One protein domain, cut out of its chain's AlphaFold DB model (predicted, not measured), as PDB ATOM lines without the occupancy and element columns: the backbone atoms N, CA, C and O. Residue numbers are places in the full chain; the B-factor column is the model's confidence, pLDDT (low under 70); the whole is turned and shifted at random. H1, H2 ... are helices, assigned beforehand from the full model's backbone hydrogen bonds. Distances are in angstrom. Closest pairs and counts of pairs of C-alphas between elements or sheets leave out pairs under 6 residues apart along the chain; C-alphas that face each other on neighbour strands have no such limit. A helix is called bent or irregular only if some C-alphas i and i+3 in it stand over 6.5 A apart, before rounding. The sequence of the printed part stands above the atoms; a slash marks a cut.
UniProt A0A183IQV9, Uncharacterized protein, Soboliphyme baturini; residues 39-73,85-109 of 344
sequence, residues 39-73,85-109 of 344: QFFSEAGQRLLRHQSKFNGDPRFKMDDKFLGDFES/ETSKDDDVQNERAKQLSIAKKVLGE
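What this domain is: This is residues 39 to 73 and 85 to 109 of the 344 residues of an uncharacterized protein of Soboliphyme baturini (UniProt A0A183IQV9). A long, straight helix, H2, makes one part of an elongated model, and a shorter helix, H1, with a loop folded back beside it, residues 55 to 73, makes the other. Residues 85 to 100 and 102 to 107 of H2 stick out free of the rest, with the cut in the chain between the two parts. The printed part has 60 residues with two named helices, in the order H1, H2, and no named strand, and its class is all helix. It is extended, with a radius of gyration of the C-alphas of 17.9 A and spans of 51 by 27 by 17 A.

How they stand to each other: H1, residues 43 to 54, and H2, residues 85 to 107, are apart, with no C-alpha of the one within 8 A of the other. The z component of the N-to-C direction is -0.73 for H1 and -0.93 for H2. Residues 102 to 108, of which 102 to 107 belong to H2, stand free, and so do residues 85 to 100. In both H1 and H2 every O i to N i+4 pair is within hydrogen-bond range.

Where its parts are: H1 begins at C-alpha 43, at (-33.487, -40.543, 62.358), and measures 17.3 A from first to last C-alpha. H2 measures 32.4 A, from C-alpha 85 at (-17.039, -44.399, 56.182) to C-alpha 107 at (-3.924, -42.705, 26.579). Neither helix is bent.

The domain as a whole: The two C-alphas farthest apart, those of Phe 41 and Gly 108, are 51.9 A apart. Residues 74 to 84 are not printed, and the C-alphas of Ser 73 and Glu 85 are 20.5 A apart across this cut. The link from H1 to H2 is the link across the cut. The mean pLDDT of the printed part is 77.8, and it is under 70 at residues 61, 63, 67 to 73 and 85 to 89.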
ATOM      1  N   GLN A  39     -40.748 -33.203  59.716       75.38
ATOM      2  CA  GLN A  39     -40.342 -34.415  58.990       75.38
ATOM      3  C   GLN A  39     -38.848 -34.770  59.107       75.38
ATOM      4  O   GLN A  39     -38.466 -35.894  58.799       75.38
ATOM      5  N   PHE A  40     -37.997 -33.833  59.535       77.62
ATOM      6  CA  PHE A  40     -36.550 -34.034  59.647       77.62
ATOM      7  C   PHE A  40     -36.077 -34.344  61.077       77.62
ATOM      8  O   PHE A  40     -34.882 -34.528  61.284       77.62
ATOM      9  N   PHE A  41     -36.979 -34.409  62.064       81.94
ATOM     10  CA  PHE A  41     -36.601 -34.737  63.447       81.94
ATOM     11  C   PHE A  41     -36.371 -36.236  63.671       81.94
ATOM     12  O   PHE A  41     -35.644 -36.601  64.593       81.94
ATOM     13  N   SER A  42     -36.971 -37.103  62.850       83.56
ATOM     14  CA  SER A  42     -36.723 -38.545  62.923       83.56
ATOM     15  C   SER A  42     -35.314 -38.887  62.432       83.56
ATOM     16  O   SER A  42     -34.710 -38.136  61.672       83.56
ATOM     17  N   GLU A  43     -34.786 -40.043  62.832       81.75
ATOM     18  CA  GLU A  43     -33.487 -40.543  62.358       81.75
ATOM     19  C   GLU A  43     -33.456 -40.682  60.823       81.75
ATOM     20  O   GLU A  43     -32.526 -40.220  60.157       81.75
ATOM     21  N   ALA A  44     -34.542 -41.200  60.241       81.62
ATOM     22  CA  ALA A  44     -34.757 -41.211  58.794       81.62
ATOM     23  C   ALA A  44     -34.823 -39.788  58.202       81.62
ATOM     24  O   ALA A  44     -34.280 -39.524  57.130       81.62
ATOM     25  N   GLY A  45     -35.432 -38.846  58.922       83.62
ATOM     26  CA  GLY A  45     -35.484 -37.430  58.572       83.62
ATOM     27  C   GLY A  45     -34.107 -36.754  58.563       83.62
ATOM     28  O   GLY A  45     -33.797 -35.991  57.649       83.62
ATOM     29  N   GLN A  46     -33.232 -37.071  59.516       84.94
ATOM     30  CA  GLN A  46     -31.858 -36.561  59.542       84.94
ATOM     31  C   GLN A  46     -31.024 -37.130  58.386       84.94
ATOM     32  O   GLN A  46     -30.280 -36.391  57.732       84.94
ATOM     33  N   ARG A  47     -31.198 -38.418  58.058       82.69
ATOM     34  CA  ARG A  47     -30.597 -39.048  56.866       82.69
ATOM     35  C   ARG A  47     -31.072 -38.385  55.577       82.69
ATOM     36  O   ARG A  47     -30.256 -38.030  54.724       82.69
ATOM     37  N   LEU A  48     -32.376 -38.143  55.466       79.88
ATOM     38  CA  LEU A  48     -32.986 -37.400  54.368       79.88
ATOM     39  C   LEU A  48     -32.370 -35.998  54.238       79.88
ATOM     40  O   LEU A  48     -32.001 -35.597  53.134       79.88
ATOM     41  N   LEU A  49     -32.191 -35.277  55.348       82.56
ATOM     42  CA  LEU A  49     -31.559 -33.956  55.355       82.56
ATOM     43  C   LEU A  49     -30.098 -34.017  54.871       82.56
ATOM     44  O   LEU A  49     -29.704 -33.228  54.006       82.56
ATOM     45  N   ARG A  50     -29.305 -34.988  55.352       82.75
ATOM     46  CA  ARG A  50     -27.910 -35.210  54.913       82.75
ATOM     47  C   ARG A  50     -27.840 -35.539  53.419       82.75
ATOM     48  O   ARG A  50     -26.969 -35.020  52.720       82.75
ATOM     49  N   HIS A  51     -28.762 -36.353  52.905       80.75
ATOM     50  CA  HIS A  51     -28.849 -36.673  51.477       80.75
ATOM     51  C   HIS A  51     -29.225 -35.459  50.626       80.75
ATOM     52  O   HIS A  51     -28.553 -35.184  49.633       80.75
ATOM     53  N   GLN A  52     -30.250 -34.702  51.019       80.75
ATOM     54  CA  GLN A  52     -30.690 -33.515  50.278       80.75
ATOM     55  C   GLN A  52     -29.626 -32.406  50.261       80.75
ATOM     56  O   GLN A  52     -29.505 -31.691  49.264       80.75
ATOM     57  N   SER A  53     -28.813 -32.310  51.319       83.06
ATOM     58  CA  SER A  53     -27.670 -31.393  51.392       83.06
ATOM     59  C   SER A  53     -26.622 -31.672  50.301       83.06
ATOM     60  O   SER A  53     -26.152 -30.741  49.650       83.06
ATOM     61  N   LYS A  54     -26.332 -32.949  49.995       82.19
ATOM     62  CA  LYS A  54     -25.359 -33.341  48.948       82.19
ATOM     63  C   LYS A  54     -25.750 -32.868  47.543       82.19
ATOM     64  O   LYS A  54     -24.876 -32.658  46.706       82.19
ATOM     65  N   PHE A  55     -27.046 -32.702  47.280       80.38
ATOM     66  CA  PHE A  55     -27.571 -32.278  45.978       80.38
ATOM     67  C   PHE A  55     -27.911 -30.781  45.923       80.38
ATOM     68  O   PHE A  55     -28.624 -30.353  45.016       80.38
ATOM     69  N   ASN A  56     -27.428 -29.978  46.884       78.88
ATOM     70  CA  ASN A  56     -27.690 -28.536  46.991       78.88
ATOM     71  C   ASN A  56     -29.190 -28.171  46.948       78.88
ATOM     72  O   ASN A  56     -29.558 -27.082  46.507       78.88
ATOM     73  N   GLY A  57     -30.073 -29.083  47.369       75.06
ATOM     74  CA  GLY A  57     -31.519 -28.863  47.327       75.06
ATOM     75  C   GLY A  57     -32.136 -28.805  45.921       75.06
ATOM     76  O   GLY A  57     -33.198 -28.194  45.766       75.06
ATOM     77  N   ASP A  58     -31.516 -29.425  44.907       81.56
ATOM     78  CA  ASP A  58     -32.081 -29.516  43.553       81.56
ATOM     79  C   ASP A  58     -33.500 -30.129  43.595       81.56
ATOM     80  O   ASP A  58     -33.688 -31.242  44.105       81.56
ATOM     81  N   PRO A  59     -34.525 -29.428  43.067       78.56
ATOM     82  CA  PRO A  59     -35.916 -29.866  43.132       78.56
ATOM     83  C   PRO A  59     -36.174 -31.211  42.451       78.56
ATOM     84  O   PRO A  59     -37.166 -31.858  42.779       78.56
ATOM     85  N   ARG A  60     -35.302 -31.647  41.537       81.81
ATOM     86  CA  ARG A  60     -35.419 -32.945  40.855       81.81
ATOM     87  C   ARG A  60     -35.102 -34.133  41.761       81.81
ATOM     88  O   ARG A  60     -35.491 -35.248  41.438       81.81
ATOM     89  N   PHE A  61     -34.399 -33.893  42.867       69.75
ATOM     90  CA  PHE A  61     -33.901 -34.930  43.774       69.75
ATOM     91  C   PHE A  61     -34.454 -34.784  45.197       69.75
ATOM     92  O   PHE A  61     -33.889 -35.315  46.153       69.75
ATOM     93  N   LYS A  62     -35.571 -34.067  45.362       77.44
ATOM     94  CA  LYS A  62     -36.314 -34.076  46.623       77.44
ATOM     95  C   LYS A  62     -36.933 -35.459  46.801       77.44
ATOM     96  O   LYS A  62     -37.769 -35.871  46.012       77.44
ATOM     97  N   MET A  63     -36.469 -36.180  47.812       69.06
ATOM     98  CA  MET A  63     -36.996 -37.496  48.156       69.06
ATOM     99  C   MET A  63     -38.378 -37.336  48.803       69.06
ATOM    100  O   MET A  63     -38.509 -36.614  49.793       69.06
ATOM    101  N   ASP A  64     -39.393 -37.960  48.198       77.75
ATOM    102  CA  ASP A  64     -40.775 -37.929  48.688       77.75
ATOM    103  C   ASP A  64     -40.923 -38.765  49.964       77.75
ATOM    104  O   ASP A  64     -40.279 -39.803  50.121       77.75
ATOM    105  N   ASP A  65     -41.864 -38.379  50.828       70.31
ATOM    106  CA  ASP A  65     -42.138 -39.059  52.105       70.31
ATOM    107  C   ASP A  65     -42.499 -40.550  51.936       70.31
ATOM    108  O   ASP A  65     -42.334 -41.353  52.848       70.31
ATOM    109  N   LYS A  66     -42.951 -40.946  50.741       74.00
ATOM    110  CA  LYS A  66     -43.250 -42.342  50.383       74.00
ATOM    111  C   LYS A  66     -42.017 -43.243  50.410       74.00
ATOM    112  O   LYS A  66     -42.161 -44.434  50.650       74.00
ATOM    113  N   PHE A  67     -40.836 -42.683  50.161       69.12
ATOM    114  CA  PHE A  67     -39.570 -43.413  50.170       69.12
ATOM    115  C   PHE A  67     -38.967 -43.515  51.577       69.12
ATOM    116  O   PHE A  67     -37.961 -44.190  51.750       69.12
ATOM    117  N   LEU A  68     -39.562 -42.866  52.588       66.25
ATOM    118  CA  LEU A  68     -39.069 -42.906  53.968       66.25
ATOM    119  C   LEU A  68     -39.464 -44.179  54.726       66.25
ATOM    120  O   LEU A  68     -38.791 -44.524  55.692       66.25
ATOM    121  N   GLY A  69     -40.517 -44.878  54.287       64.44
ATOM    122  CA  GLY A  69     -41.031 -46.071  54.971       64.44
ATOM    123  C   GLY A  69     -40.051 -47.247  55.006       64.44
ATOM    124  O   GLY A  69     -40.110 -48.057  55.925       64.44
ATOM    125  N   ASP A  70     -39.116 -47.306  54.058       64.31
ATOM    126  CA  ASP A  70     -38.170 -48.421  53.947       64.31
ATOM    127  C   ASP A  70     -36.931 -48.233  54.847       64.31
ATOM    128  O   ASP A  70     -36.297 -49.208  55.241       64.31
ATOM    129  N   PHE A  71     -36.615 -46.997  55.260       60.38
ATOM    130  CA  PHE A  71     -35.436 -46.702  56.090       60.38
ATOM    131  C   PHE A  71     -35.595 -47.100  57.565       60.38
ATOM    132  O   PHE A  71     -34.603 -47.140  58.292       60.38
ATOM    133  N   GLU A  72     -36.815 -47.386  58.028       58.06
ATOM    134  CA  GLU A  72     -37.055 -47.863  59.399       58.06
ATOM    135  C   GLU A  72     -36.661 -49.341  59.583       58.06
ATOM    136  O   GLU A  72     -36.501 -49.792  60.718       58.06
ATOM    137  N   SER A  73     -36.457 -50.083  58.485       55.09
ATOM    138  CA  SER A  73     -36.114 -51.511  58.512       55.09
ATOM    139  C   SER A  73     -34.606 -51.801  58.539       55.09
ATOM    140  O   SER A  73     -34.227 -52.920  58.876       55.09
ATOM    141  N   GLU A  85     -17.282 -45.578  57.033       52.62
ATOM    142  CA  GLU A  85     -17.039 -44.399  56.182       52.62
ATOM    143  C   GLU A  85     -15.545 -44.298  55.807       52.62
ATOM    144  O   GLU A  85     -15.221 -44.033  54.650       52.62
ATOM    145  N   THR A  86     -14.631 -44.644  56.723       53.44
ATOM    146  CA  THR A  86     -13.179 -44.644  56.443       53.44
ATOM    147  C   THR A  86     -12.741 -45.757  55.486       53.44
ATOM    148  O   THR A  86     -11.944 -45.514  54.582       53.44
ATOM    149  N   SER A  87     -13.304 -46.965  55.615       55.72
ATOM    150  CA  SER A  87     -12.976 -48.091  54.723       55.72
ATOM    151  C   SER A  87     -13.616 -47.958  53.339       55.72
ATOM    152  O   SER A  87     -12.994 -48.312  52.336       55.72
ATOM    153  N   LYS A  88     -14.821 -47.376  53.251       59.94
ATOM    154  CA  LYS A  88     -15.464 -47.031  51.973       59.94
ATOM    155  C   LYS A  88     -14.661 -45.971  51.219       59.94
ATOM    156  O   LYS A  88     -14.531 -46.075  50.001       59.94
ATOM    157  N   ASP A  89     -14.097 -44.986  51.915       66.69
ATOM    158  CA  ASP A  89     -13.239 -43.981  51.283       66.69
ATOM    159  C   ASP A  89     -11.957 -44.603  50.711       66.69
ATOM    160  O   ASP A  89     -11.592 -44.295  49.571       66.69
ATOM    161  N   ASP A  90     -11.323 -45.536  51.426       73.50
ATOM    162  CA  ASP A  90     -10.155 -46.272  50.927       73.50
ATOM    163  C   ASP A  90     -10.487 -47.133  49.695       73.50
ATOM    164  O   ASP A  90      -9.729 -47.152  48.717       73.50
ATOM    165  N   ASP A  91     -11.647 -47.794  49.681       75.25
ATOM    166  CA  ASP A  91     -12.125 -48.554  48.522       75.25
ATOM    167  C   ASP A  91     -12.400 -47.653  47.310       75.25
ATOM    168  O   ASP A  91     -12.031 -47.990  46.177       75.25
ATOM    169  N   VAL A  92     -12.967 -46.467  47.537       77.56
ATOM    170  CA  VAL A  92     -13.185 -45.455  46.493       77.56
ATOM    171  C   VAL A  92     -11.853 -44.925  45.955       77.56
ATOM    172  O   VAL A  92     -11.706 -44.780  44.735       77.56
ATOM    173  N   GLN A  93     -10.855 -44.675  46.809       85.81
ATOM    174  CA  GLN A  93      -9.520 -44.268  46.349       85.81
ATOM    175  C   GLN A  93      -8.828 -45.384  45.560       85.81
ATOM    176  O   GLN A  93      -8.220 -45.111  44.519       85.81
ATOM    177  N   ASN A  94      -8.956 -46.635  45.999       88.00
ATOM    178  CA  ASN A  94      -8.404 -47.794  45.301       88.00
ATOM    179  C   ASN A  94      -9.038 -47.977  43.918       88.00
ATOM    180  O   ASN A  94      -8.328 -48.207  42.933       88.00
ATOM    181  N   GLU A  95     -10.357 -47.839  43.811       88.56
ATOM    182  CA  GLU A  95     -11.062 -47.920  42.532       88.56
ATOM    183  C   GLU A  95     -10.690 -46.754  41.608       88.56
ATOM    184  O   GLU A  95     -10.354 -46.958  40.436       88.56
ATOM    185  N   ARG A  96     -10.611 -45.533  42.148       91.25
ATOM    186  CA  ARG A  96     -10.137 -44.357  41.408       91.25
ATOM    187  C   ARG A  96      -8.708 -44.543  40.892       91.25
ATOM    188  O   ARG A  96      -8.411 -44.187  39.748       91.25
ATOM    189  N   ALA A  97      -7.817 -45.120  41.696       90.88
ATOM    190  CA  ALA A  97      -6.445 -45.408  41.292       90.88
ATOM    191  C   ALA A  97      -6.384 -46.442  40.155       90.88
ATOM    192  O   ALA A  97      -5.623 -46.258  39.198       90.88
ATOM    193  N   LYS A  98      -7.217 -47.492  40.200       94.31
ATOM    194  CA  LYS A  98      -7.343 -48.470  39.104       94.31
ATOM    195  C   LYS A  98      -7.836 -47.808  37.820       94.31
ATOM    196  O   LYS A  98      -7.232 -48.009  36.767       94.31
ATOM    197  N   GLN A  99      -8.870 -46.976  37.904       93.50
ATOM    198  CA  GLN A  99      -9.411 -46.246  36.752       93.50
ATOM    199  C   GLN A  99      -8.362 -45.320  36.124       93.50
ATOM    200  O   GLN A  99      -8.179 -45.326  34.904       93.50
ATOM    201  N   LEU A 100      -7.600 -44.590  36.943       91.31
ATOM    202  CA  LEU A 100      -6.492 -43.756  36.466       91.31
ATOM    203  C   LEU A 100      -5.368 -44.585  35.837       91.31
ATOM    204  O   LEU A 100      -4.795 -44.166  34.835       91.31
ATOM    205  N   SER A 101      -5.060 -45.759  36.385       90.69
ATOM    206  CA  SER A 101      -4.078 -46.685  35.806       90.69
ATOM    207  C   SER A 101      -4.512 -47.190  34.423       90.69
ATOM    208  O   SER A 101      -3.717 -47.206  33.481       90.69
ATOM    209  N   ILE A 102      -5.795 -47.522  34.257       92.88
ATOM    210  CA  ILE A 102      -6.363 -47.907  32.958       92.88
ATOM    211  C   ILE A 102      -6.290 -46.731  31.978       92.88
ATOM    212  O   ILE A 102      -5.820 -46.906  30.854       92.88
ATOM    213  N   ALA A 103      -6.678 -45.527  32.406       89.62
ATOM    214  CA  ALA A 103      -6.592 -44.326  31.577       89.62
ATOM    215  C   ALA A 103      -5.146 -44.037  31.134       89.62
ATOM    216  O   ALA A 103      -4.915 -43.786  29.952       89.62
ATOM    217  N   LYS A 104      -4.163 -44.167  32.042       87.50
ATOM    218  CA  LYS A 104      -2.723 -44.090  31.725       87.50
ATOM    219  C   LYS A 104      -2.318 -45.100  30.662       87.50
ATOM    220  O   LYS A 104      -1.593 -44.757  29.736       87.50
ATOM    221  N   LYS A 105      -2.791 -46.341  30.780       88.81
ATOM    222  CA  LYS A 105      -2.454 -47.419  29.844       88.81
ATOM    223  C   LYS A 105      -3.047 -47.198  28.449       88.81
ATOM    224  O   LYS A 105      -2.412 -47.570  27.470       88.81
ATOM    225  N   VAL A 106      -4.246 -46.620  28.358       89.56
ATOM    226  CA  VAL A 106      -4.939 -46.391  27.078       89.56
ATOM    227  C   VAL A 106      -4.462 -45.109  26.393       89.56
ATOM    228  O   VAL A 106      -4.232 -45.121  25.188       89.56
ATOM    229  N   LEU A 107      -4.304 -44.010  27.138       86.06
ATOM    230  CA  LEU A 107      -3.924 -42.705  26.579       86.06
ATOM    231  C   LEU A 107      -2.401 -42.460  26.572       86.06
ATOM    232  O   LEU A 107      -1.940 -41.505  25.947       86.06
ATOM    233  N   GLY A 108      -1.616 -43.299  27.255       78.00
ATOM    234  CA  GLY A 108      -0.176 -43.118  27.457       78.00
ATOM    235  C   GLY A 108       0.163 -42.177  28.623       78.00
ATOM    236  O   GLY A 108      -0.649 -41.360  29.063       78.00
ATOM    237  N   GLU A 109       1.398 -42.267  29.132       70.00
ATOM    238  CA  GLU A 109       1.873 -41.487  30.295       70.00
ATOM    239  C   GLU A 109       1.773 -39.966  30.083       70.00
ATOM    240  O   GLU A 109       1.517 -39.214  31.027       70.00
TER     241      GLU A 109